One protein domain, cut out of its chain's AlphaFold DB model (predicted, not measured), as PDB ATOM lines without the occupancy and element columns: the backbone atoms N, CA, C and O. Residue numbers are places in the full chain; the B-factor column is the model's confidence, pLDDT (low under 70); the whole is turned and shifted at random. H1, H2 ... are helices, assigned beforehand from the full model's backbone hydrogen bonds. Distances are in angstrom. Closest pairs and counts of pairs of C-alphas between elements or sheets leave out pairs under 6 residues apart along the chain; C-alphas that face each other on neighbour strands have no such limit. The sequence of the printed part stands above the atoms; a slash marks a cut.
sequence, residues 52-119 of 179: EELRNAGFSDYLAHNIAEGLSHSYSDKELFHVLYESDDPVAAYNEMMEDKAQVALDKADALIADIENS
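This is residues 52 to 119 of the 179 residues of an uncharacterized protein of Prevotella hominis (UniProt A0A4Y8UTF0). A long single helix, H4, runs out like a handle from a small head that holds the short helices H1, H2 and H3 and the first turns of H4, where H3 packs on its residues 90 to 94. H3 and H4 fold back on each other as a helical hairpin, H1 and H2 pack on each other in the head, and residues 103 to 119 stick out from a body that without them spans 26 by 25 by 17 A. The printed part has 68 residues with four named helices, in the order H1, H2, H3, H4, and no named strand; the class is all helix. The whole is loose, with a radius of gyration of the C-alphas of 15.5 A, and the C-alphas span 51 by 23 by 19 A.

H4, residues 90 to 118, touches H3, residues 77 to 85, with its residues 90 to 94 alone. The closest C-alphas of the two are those of Val 83 and Pro 90, 5.1 A apart. H3 and H4 form a helical hairpin and run opposite ways at a tilt of 37 degrees, only just steep. H1, residues 52 to 57, is close to H4 but not clearly touching it; their closest C-alphas, those of Ala 57 and Val 91, are 7.2 A apart, and their lines are about perpendicular at 78 degrees. H1 touches H2, residues 61 to 68, with the C-alphas of Leu 54 and Ala 64 closest at 5.4 A. H1 and H2 run opposite ways at a steep tilt of 68 degrees, only just short of perpendicular. H2 is apart from H3 and from H4, and H1 is apart from H3. In H1, H2, H3 and H4 every O i to N i+4 pair of the backbone is within hydrogen-bond range.

H4 has 29 residues and measures 41.8 A, from C-alpha 90 at (159.290, 139.785, 179.552) to C-alpha 118 at (194.504, 161.016, 186.937). H3, from Asp 77 to Tyr 85, measures 11.7 A. H2, from Asp 61 to Ala 68, measures 10.7 A. H1, from Glu 52 to Ala 57, measures 8.6 A and begins with C-alpha 52 at (147.045, 141.790, 186.936).

The two C-alphas farthest apart are those of Glu 52 and Ser 119, at 51.7 A. Residues 103 to 119, of which 103 to 118 belong to H4, stand free; the 51 residues without them span 26 by 25 by 17 A. The printed part has no cut. The links from H1 to H2 and from H3 to H4 are tight, and the link of 8 residues from H2 to H3 is short. The mean pLDDT of the printed part is 92.5, and one residue, Ser 72, is under 70.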
ATOM      1  N   GLU A  52     147.328 143.231 186.921       97.81
ATOM      2  CA  GLU A  52     147.045 141.790 186.936       97.81
ATOM      3  C   GLU A  52     147.781 141.047 185.813       97.81
ATOM      4  O   GLU A  52     148.330 139.970 186.045       97.81
ATOM      5  N   GLU A  53     147.853 141.630 184.614       96.38
ATOM      6  CA  GLU A  53     148.594 141.062 183.482       96.38
ATOM      7  C   GLU A  53     150.094 140.975 183.778       96.38
ATOM      8  O   GLU A  53     150.705 139.934 183.542       96.38
ATOM      9  N   LEU A  54     150.674 142.008 184.394       95.88
ATOM     10  CA  LEU A  54     152.080 142.013 184.811       95.88
ATOM     11  C   LEU A  54     152.358 140.966 185.898       95.88
ATOM     12  O   LEU A  54     153.354 140.242 185.836       95.88
ATOM     13  N   ARG A  55     151.461 140.821 186.880       97.25
ATOM     14  CA  ARG A  55     151.578 139.774 187.910       97.25
ATOM     15  C   ARG A  55     151.507 138.377 187.306       97.25
ATOM     16  O   ARG A  55     152.282 137.509 187.708       97.25
ATOM     17  N   ASN A  56     150.624 138.172 186.334       95.94
ATOM     18  CA  ASN A  56     150.490 136.905 185.618       95.94
ATOM     19  C   ASN A  56     151.705 136.607 184.727       95.94
ATOM     20  O   ASN A  56     152.082 135.445 184.596       95.94
ATOM     21  N   ALA A  57     152.346 137.640 184.175       93.00
ATOM     22  CA  ALA A  57     153.601 137.523 183.436       93.00
ATOM     23  C   ALA A  57     154.815 137.214 184.336       93.00
ATOM     24  O   ALA A  57     155.872 136.860 183.829       93.00
ATOM     25  N   GLY A  58     154.669 137.300 185.665       95.31
ATOM     26  CA  GLY A  58     155.705 136.936 186.635       95.31
ATOM     27  C   GLY A  58     156.434 138.120 187.277       95.31
ATOM     28  O   GLY A  58     157.328 137.905 188.097       95.31
ATOM     29  N   PHE A  59     156.042 139.362 186.976       95.38
ATOM     30  CA  PHE A  59     156.587 140.539 187.652       95.38
ATOM     31  C   PHE A  59     156.201 140.556 189.131       95.38
ATOM     32  O   PHE A  59     155.119 140.105 189.518       95.38
ATOM     33  N   SER A  60     157.077 141.099 189.981       95.62
ATOM     34  CA  SER A  60     156.798 141.271 191.411       95.62
ATOM     35  C   SER A  60     155.662 142.270 191.650       95.62
ATOM     36  O   SER A  60     155.356 143.089 190.790       95.62
ATOM     37  N   ASP A  61     155.046 142.218 192.831       95.75
ATOM     38  CA  ASP A  61     153.988 143.154 193.237       95.75
ATOM     39  C   ASP A  61     154.416 144.623 193.102       95.75
ATOM     40  O   ASP A  61     153.747 145.430 192.463       95.75
ATOM     41  N   TYR A  62     155.610 144.920 193.614       93.12
ATOM     42  CA  TYR A  62     156.227 146.236 193.531       93.12
ATOM     43  C   TYR A  62     156.442 146.693 192.082       93.12
ATOM     44  O   TYR A  62     156.096 147.819 191.733       93.12
ATOM     45  N   LEU A  63     157.003 145.835 191.223       93.00
ATOM     46  CA  LEU A  63     157.260 146.201 189.827       93.00
ATOM     47  C   LEU A  63     155.963 146.353 189.036       93.00
ATOM     48  O   LEU A  63     155.837 147.306 188.277       93.00
ATOM     49  N   ALA A  64     154.989 145.469 189.250       95.00
ATOM     50  CA  ALA A  64     153.697 145.542 188.582       95.00
ATOM     51  C   ALA A  64     152.971 146.862 188.888       95.00
ATOM     52  O   ALA A  64     152.461 147.491 187.967       95.00
ATOM     53  N   HIS A  65     152.978 147.317 190.148       94.12
ATOM     54  CA  HIS A  65     152.424 148.625 190.515       94.12
ATOM     55  C   HIS A  65     153.181 149.779 189.858       94.12
ATOM     56  O   HIS A  65     152.562 150.636 189.235       94.12
ATOM     57  N   ASN A  66     154.515 149.787 189.940       91.94
ATOM     58  CA  ASN A  66     155.298 150.884 189.370       91.94
ATOM     59  C   ASN A  66     155.158 150.986 187.847       91.94
ATOM     60  O   ASN A  66     155.075 152.094 187.324       91.94
ATOM     61  N   ILE A  67     155.108 149.851 187.146       92.12
ATOM     62  CA  ILE A  67     154.918 149.809 185.693       92.12
ATOM     63  C   ILE A  67     153.505 150.278 185.329       92.12
ATOM     64  O   ILE A  67     153.363 151.195 184.525       92.12
ATOM     65  N   ALA A  68     152.464 149.690 185.930       91.69
ATOM     66  CA  ALA A  68     151.076 149.983 185.564       91.69
ATOM     67  C   ALA A  68     150.658 151.426 185.893       91.69
ATOM     68  O   ALA A  68     149.850 152.018 185.179       91.69
ATOM     69  N   GLU A  69     151.198 151.996 186.970       89.44
ATOM     70  CA  GLU A  69     150.892 153.361 187.409       89.44
ATOM     71  C   GLU A  69     151.865 154.408 186.837       89.44
ATOM     72  O   GLU A  69     151.697 155.600 187.097       89.44
ATOM     73  N   GLY A  70     152.871 153.992 186.055       82.75
ATOM     74  CA  GLY A  70     153.880 154.895 185.489       82.75
ATOM     75  C   GLY A  70     154.689 155.636 186.560       82.75
ATOM     76  O   GLY A  70     155.012 156.816 186.403       82.75
ATOM     77  N   LEU A  71     154.963 154.976 187.689       82.69
ATOM     78  CA  LEU A  71     155.751 155.544 188.783       82.69
ATOM     79  C   LEU A  71     157.246 155.559 188.431       82.69
ATOM     80  O   LEU A  71     157.682 154.965 187.454       82.69
ATOM     81  N   SER A  72     158.053 156.247 189.241       68.81
ATOM     82  CA  SER A  72     159.484 156.482 188.994       68.81
ATOM     83  C   SER A  72     160.255 155.223 188.568       68.81
ATOM     84  O   SER A  72     160.446 154.305 189.366       68.81
ATOM     85  N   HIS A  73     160.783 155.234 187.342       79.31
ATOM     86  CA  HIS A  73     161.565 154.137 186.779       79.31
ATOM     87  C   HIS A  73     162.754 154.605 185.929       79.31
ATOM     88  O   HIS A  73     162.775 155.712 185.397       79.31
ATOM     89  N   SER A  74     163.770 153.743 185.797       85.75
ATOM     90  CA  SER A  74     165.002 154.014 185.030       85.75
ATOM     91  C   SER A  74     164.936 153.589 183.554       85.75
ATOM     92  O   SER A  74     165.901 153.777 182.806       85.75
ATOM     93  N   TYR A  75     163.827 152.981 183.136       87.81
ATOM     94  CA  TYR A  75     163.553 152.625 181.745       87.81
ATOM     95  C   TYR A  75     162.725 153.717 181.060       87.81
ATOM     96  O   TYR A  75     162.043 154.502 181.713       87.81
ATOM     97  N   SER A  76     162.803 153.788 179.741       90.38
ATOM     98  CA  SER A  76     161.892 154.566 178.903       90.38
ATOM     99  C   SER A  76     160.706 153.707 178.478       90.38
ATOM    100  O   SER A  76     160.819 152.482 178.418       90.38
ATOM    101  N   ASP A  77     159.589 154.336 178.116       89.50
ATOM    102  CA  ASP A  77     158.415 153.597 177.646       89.50
ATOM    103  C   ASP A  77     158.738 152.723 176.428       89.50
ATOM    104  O   ASP A  77     158.258 151.603 176.328       89.50
ATOM    105  N   LYS A  78     159.626 153.190 175.542       90.94
ATOM    106  CA  LYS A  78     160.084 152.407 174.391       90.94
ATOM    107  C   LYS A  78     160.818 151.134 174.811       90.94
ATOM    108  O   LYS A  78     160.585 150.072 174.246       90.94
ATOM    109  N   GLU A  79     161.724 151.231 175.780       92.94
ATOM    110  CA  GLU A  79     162.434 150.056 176.299       92.94
ATOM    111  C   GLU A  79     161.455 149.083 176.961       92.94
ATOM    112  O   GLU A  79     161.508 147.882 176.709       92.94
ATOM    113  N   LEU A  80     160.512 149.611 177.740       92.88
ATOM    114  CA  LEU A  80     159.479 148.806 178.371       92.88
ATOM    115  C   LEU A  80     158.563 148.130 177.339       92.88
ATOM    116  O   LEU A  80     158.198 146.973 177.519       92.88
ATOM    117  N   PHE A  81     158.230 148.806 176.242       93.81
ATOM    118  CA  PHE A  81     157.459 148.227 175.147       93.81
ATOM    119  C   PHE A  81     158.172 147.019 174.530       93.81
ATOM    120  O   PHE A  81     157.573 145.952 174.400       93.81
ATOM    121  N   HIS A  82     159.467 147.154 174.220       93.00
ATOM    122  CA  HIS A  82     160.276 146.046 173.698       93.00
ATOM    123  C   HIS A  82     160.316 144.858 174.674       93.00
ATOM    124  O   HIS A  82     160.189 143.701 174.269       93.00
ATOM    125  N   VAL A  83     160.427 145.139 175.973       94.19
ATOM    126  CA  VAL A  83     160.386 144.119 177.026       94.19
ATOM    127  C   VAL A  83     159.030 143.411 177.080       94.19
ATOM    128  O   VAL A  83     158.989 142.191 177.185       94.19
ATOM    129  N   LEU A  84     157.919 144.145 177.023       93.94
ATOM    130  CA  LEU A  84     156.589 143.582 177.280       93.94
ATOM    131  C   LEU A  84     155.946 142.922 176.055       93.94
ATOM    132  O   LEU A  84     155.195 141.964 176.223       93.94
ATOM    133  N   TYR A  85     156.215 143.423 174.847       93.50
ATOM    134  CA  TYR A  85     155.513 143.002 173.629       93.50
ATOM    135  C   TYR A  85     156.399 142.325 172.583       93.50
ATOM    136  O   TYR A  85     155.885 141.555 171.773       93.50
ATOM    137  N   GLU A  86     157.708 142.582 172.583       93.19
ATOM    138  CA  GLU A  86     158.628 142.006 171.591       93.19
ATOM    139  C   GLU A  86     159.504 140.876 172.151       93.19
ATOM    140  O   GLU A  86     160.204 140.211 171.388       93.19
ATOM    141  N   SER A  87     159.455 140.634 173.464       93.12
ATOM    142  CA  SER A  87     160.244 139.596 174.132       93.12
ATOM    143  C   SER A  87     159.395 138.368 174.467       93.12
ATOM    144  O   SER A  87     158.274 138.493 174.954       93.12
ATOM    145  N   ASP A  88     159.955 137.172 174.265       93.56
ATOM    146  CA  ASP A  88     159.286 135.906 174.604       93.56
ATOM    147  C   ASP A  88     159.159 135.692 176.128       93.56
ATOM    148  O   ASP A  88     158.200 135.076 176.596       93.56
ATOM    149  N   ASP A  89     160.127 136.197 176.903       95.94
ATOM    150  CA  ASP A  89     160.120 136.213 178.371       95.94
ATOM    151  C   ASP A  89     160.315 137.659 178.866       95.94
ATOM    152  O   ASP A  89     161.452 138.139 178.953       95.94
ATOM    153  N   PRO A  90     159.222 138.376 179.182       94.75
ATOM    154  CA  PRO A  90     159.290 139.785 179.552       94.75
ATOM    155  C   PRO A  90     159.986 140.004 180.901       94.75
ATOM    156  O   PRO A  90     160.576 141.058 181.125       94.75
ATOM    157  N   VAL A  91     159.964 139.024 181.810       95.81
ATOM    158  CA  VAL A  91     160.626 139.158 183.116       95.81
ATOM    159  C   VAL A  91     162.133 139.017 182.954       95.81
ATOM    160  O   VAL A  91     162.886 139.813 183.517       95.81
ATOM    161  N   ALA A  92     162.585 138.033 182.174       96.81
ATOM    162  CA  ALA A  92     164.001 137.880 181.863       96.81
ATOM    163  C   ALA A  92     164.539 139.101 181.101       96.81
ATOM    164  O   ALA A  92     165.544 139.672 181.521       96.81
ATOM    165  N   ALA A  93     163.824 139.554 180.065       96.44
ATOM    166  CA  ALA A  93     164.206 140.724 179.275       96.44
ATOM    167  C   ALA A  93     164.268 142.008 180.119       96.44
ATOM    168  O   ALA A  93     165.198 142.804 179.982       96.44
ATOM    169  N   TYR A  94     163.316 142.200 181.040       95.38
ATOM    170  CA  TYR A  94     163.347 143.327 181.972       95.38
ATOM    171  C   TYR A  94     164.593 143.299 182.865       95.38
ATOM    172  O   TYR A  94     165.245 144.326 183.059       95.38
ATOM    173  N   ASN A  95     164.914 142.131 183.426       94.81
ATOM    174  CA  ASN A  95     166.057 141.980 184.320       94.81
ATOM    175  C   ASN A  95     167.379 142.228 183.587       94.81
ATOM    176  O   ASN A  95     168.205 142.968 184.109       94.81
ATOM    177  N   GLU A  96     167.541 141.682 182.380       96.00
ATOM    178  CA  GLU A  96     168.720 141.906 181.532       96.00
ATOM    179  C   GLU A  96     168.889 143.396 181.204       96.00
ATOM    180  O   GLU A  96     169.948 143.972 181.442       96.00
ATOM    181  N   MET A  97     167.813 144.070 180.785       94.81
ATOM    182  CA  MET A  97     167.831 145.513 180.529       94.81
ATOM    183  C   MET A  97     168.264 146.321 181.765       94.81
ATOM    184  O   MET A  97     169.017 147.295 181.657       94.81
ATOM    185  N   MET A  98     167.756 145.972 182.948       93.81
ATOM    186  CA  MET A  98     168.112 146.669 184.185       93.81
ATOM    187  C   MET A  98     169.545 146.359 184.637       93.81
ATOM    188  O   MET A  98     170.212 147.250 185.164       93.81
ATOM    189  N   GLU A  99     170.031 145.141 184.402       95.50
ATOM    190  CA  GLU A  99     171.412 144.730 184.660       95.50
ATOM    191  C   GLU A  99     172.396 145.484 183.757       95.50
ATOM    192  O   GLU A  99     173.351 146.075 184.262       95.50
ATOM    193  N   ASP A 100     172.103 145.599 182.462       95.38
ATOM    194  CA  ASP A 100     172.901 146.387 181.517       95.38
ATOM    195  C   ASP A 100     172.997 147.856 181.940       95.38
ATOM    196  O   ASP A 100     174.072 148.462 181.947       95.38
ATOM    197  N   LYS A 101     171.870 148.451 182.352       94.38
ATOM    198  CA  LYS A 101     171.849 149.833 182.858       94.38
ATOM    199  C   LYS A 101     172.676 149.979 184.133       94.38
ATOM    200  O   LYS A 101     173.378 150.984 184.282       94.38
ATOM    201  N   ALA A 102     172.603 149.006 185.039       94.75
ATOM    202  CA  ALA A 102     173.416 148.997 186.248       94.75
ATOM    203  C   ALA A 102     174.910 148.906 185.904       94.75
ATOM    204  O   ALA A 102     175.695 149.693 186.431       94.75
ATOM    205  N   GLN A 103     175.293 148.038 184.964       96.31
ATOM    206  CA  GLN A 103     176.678 147.905 184.518       96.31
ATOM    207  C   GLN A 103     177.195 149.200 183.886       96.31
ATOM    208  O   GLN A 103     178.251 149.691 184.270       96.31
ATOM    209  N   VAL A 104     176.413 149.835 183.010       95.81
ATOM    210  CA  VAL A 104     176.775 151.134 182.416       95.81
ATOM    211  C   VAL A 104     176.949 152.219 183.485       95.81
ATOM    212  O   VAL A 104     177.798 153.101 183.343       95.81
ATOM    213  N   ALA A 105     176.142 152.200 184.547       94.62
ATOM    214  CA  ALA A 105     176.288 153.141 185.654       94.62
ATOM    215  C   ALA A 105     177.571 152.883 186.464       94.62
ATOM    216  O   ALA A 105     178.257 153.843 186.818       94.62
ATOM    217  N   LEU A 106     177.912 151.615 186.710       96.12
ATOM    218  CA  LEU A 106     179.157 151.221 187.372       96.12
ATOM    219  C   LEU A 106     180.382 151.611 186.539       96.12
ATOM    220  O   LEU A 106     181.270 152.281 187.056       96.12
ATOM    221  N   ASP A 107     180.379 151.323 185.238       96.75
ATOM    222  CA  ASP A 107     181.477 151.677 184.332       96.75
ATOM    223  C   ASP A 107     181.718 153.194 184.297       96.75
ATOM    224  O   ASP A 107     182.855 153.667 184.265       96.75
ATOM    225  N   LYS A 108     180.638 153.987 184.333       96.00
ATOM    226  CA  LYS A 108     180.729 155.453 184.422       96.00
ATOM    227  C   LYS A 108     181.299 155.918 185.757       96.00
ATOM    228  O   LYS A 108     182.048 156.893 185.773       96.00
ATOM    229  N   ALA A 109     180.941 155.263 186.860       95.00
ATOM    230  CA  ALA A 109     181.493 155.575 188.172       95.00
ATOM    231  C   ALA A 109     182.995 155.255 188.226       95.00
ATOM    232  O   ALA A 109     183.774 156.098 188.666       95.00
ATOM    233  N   ASP A 110     183.411 154.105 187.697       94.25
ATOM    234  CA  ASP A 110     184.821 153.714 187.612       94.25
ATOM    235  C   ASP A 110     185.620 154.672 186.720       94.25
ATOM    236  O   ASP A 110     186.710 155.112 187.090       94.25
ATOM    237  N   ALA A 111     185.057 155.072 185.575       94.56
ATOM    238  CA  ALA A 111     185.669 156.067 184.700       94.56
ATOM    239  C   ALA A 111     185.820 157.432 185.392       94.56
ATOM    240  O   ALA A 111     186.858 158.077 185.249       94.56
ATOM    241  N   LEU A 112     184.817 157.861 186.166       93.50
ATOM    242  CA  LEU A 112     184.880 159.099 186.944       93.50
ATOM    243  C   LEU A 112     185.955 159.030 188.037       93.50
ATOM    244  O   LEU A 112     186.692 159.993 188.230       93.50
ATOM    245  N   ILE A 113     186.068 157.903 188.743       90.75
ATOM    246  CA  ILE A 113     187.106 157.698 189.763       90.75
ATOM    247  C   ILE A 113     188.491 157.766 189.117       90.75
ATOM    248  O   ILE A 113     189.346 158.516 189.587       90.75
ATOM    249  N   ALA A 114     188.690 157.059 188.004       89.56
ATOM    250  CA  ALA A 114     189.944 157.099 187.265       89.56
ATOM    251  C   ALA A 114     190.271 158.518 186.770       89.56
ATOM    252  O   ALA A 114     191.429 158.932 186.815       89.56
ATOM    253  N   ASP A 115     189.279 159.288 186.319       91.69
ATOM    254  CA  ASP A 115     189.480 160.677 185.907       91.69
ATOM    255  C   ASP A 115     189.906 161.568 187.085       91.69
ATOM    256  O   ASP A 115     190.846 162.349 186.955       91.69
ATOM    257  N   ILE A 116     189.306 161.398 188.269       87.06
ATOM    258  CA  ILE A 116     189.690 162.123 189.493       87.06
ATOM    259  C   ILE A 116     191.124 161.783 189.923       87.06
ATOM    260  O   ILE A 116     191.901 162.684 190.259       87.06
ATOM    261  N   GLU A 117     191.484 160.498 189.905       86.31
ATOM    262  CA  GLU A 117     192.828 160.023 190.252       86.31
ATOM    263  C   GLU A 117     193.882 160.567 189.280       86.31
ATOM    264  O   GLU A 117     194.931 161.057 189.707       86.31
ATOM    265  N   ASN A 118     193.586 160.554 187.978       85.50
ATOM    266  CA  ASN A 118     194.504 161.016 186.937       85.50
ATOM    267  C   ASN A 118     194.550 162.544 186.793       85.50
ATOM    268  O   ASN A 118     195.564 163.088 186.355       85.50
ATOM    269  N   SER A 119     193.496 163.256 187.199       81.44
ATOM    270  CA  SER A 119     193.430 164.722 187.150       81.44
ATOM    271  C   SER A 119     194.254 165.408 188.244       81.44
ATOM    272  O   SER A 119     194.356 166.634 188.265       81.44
TER     273      SER A 119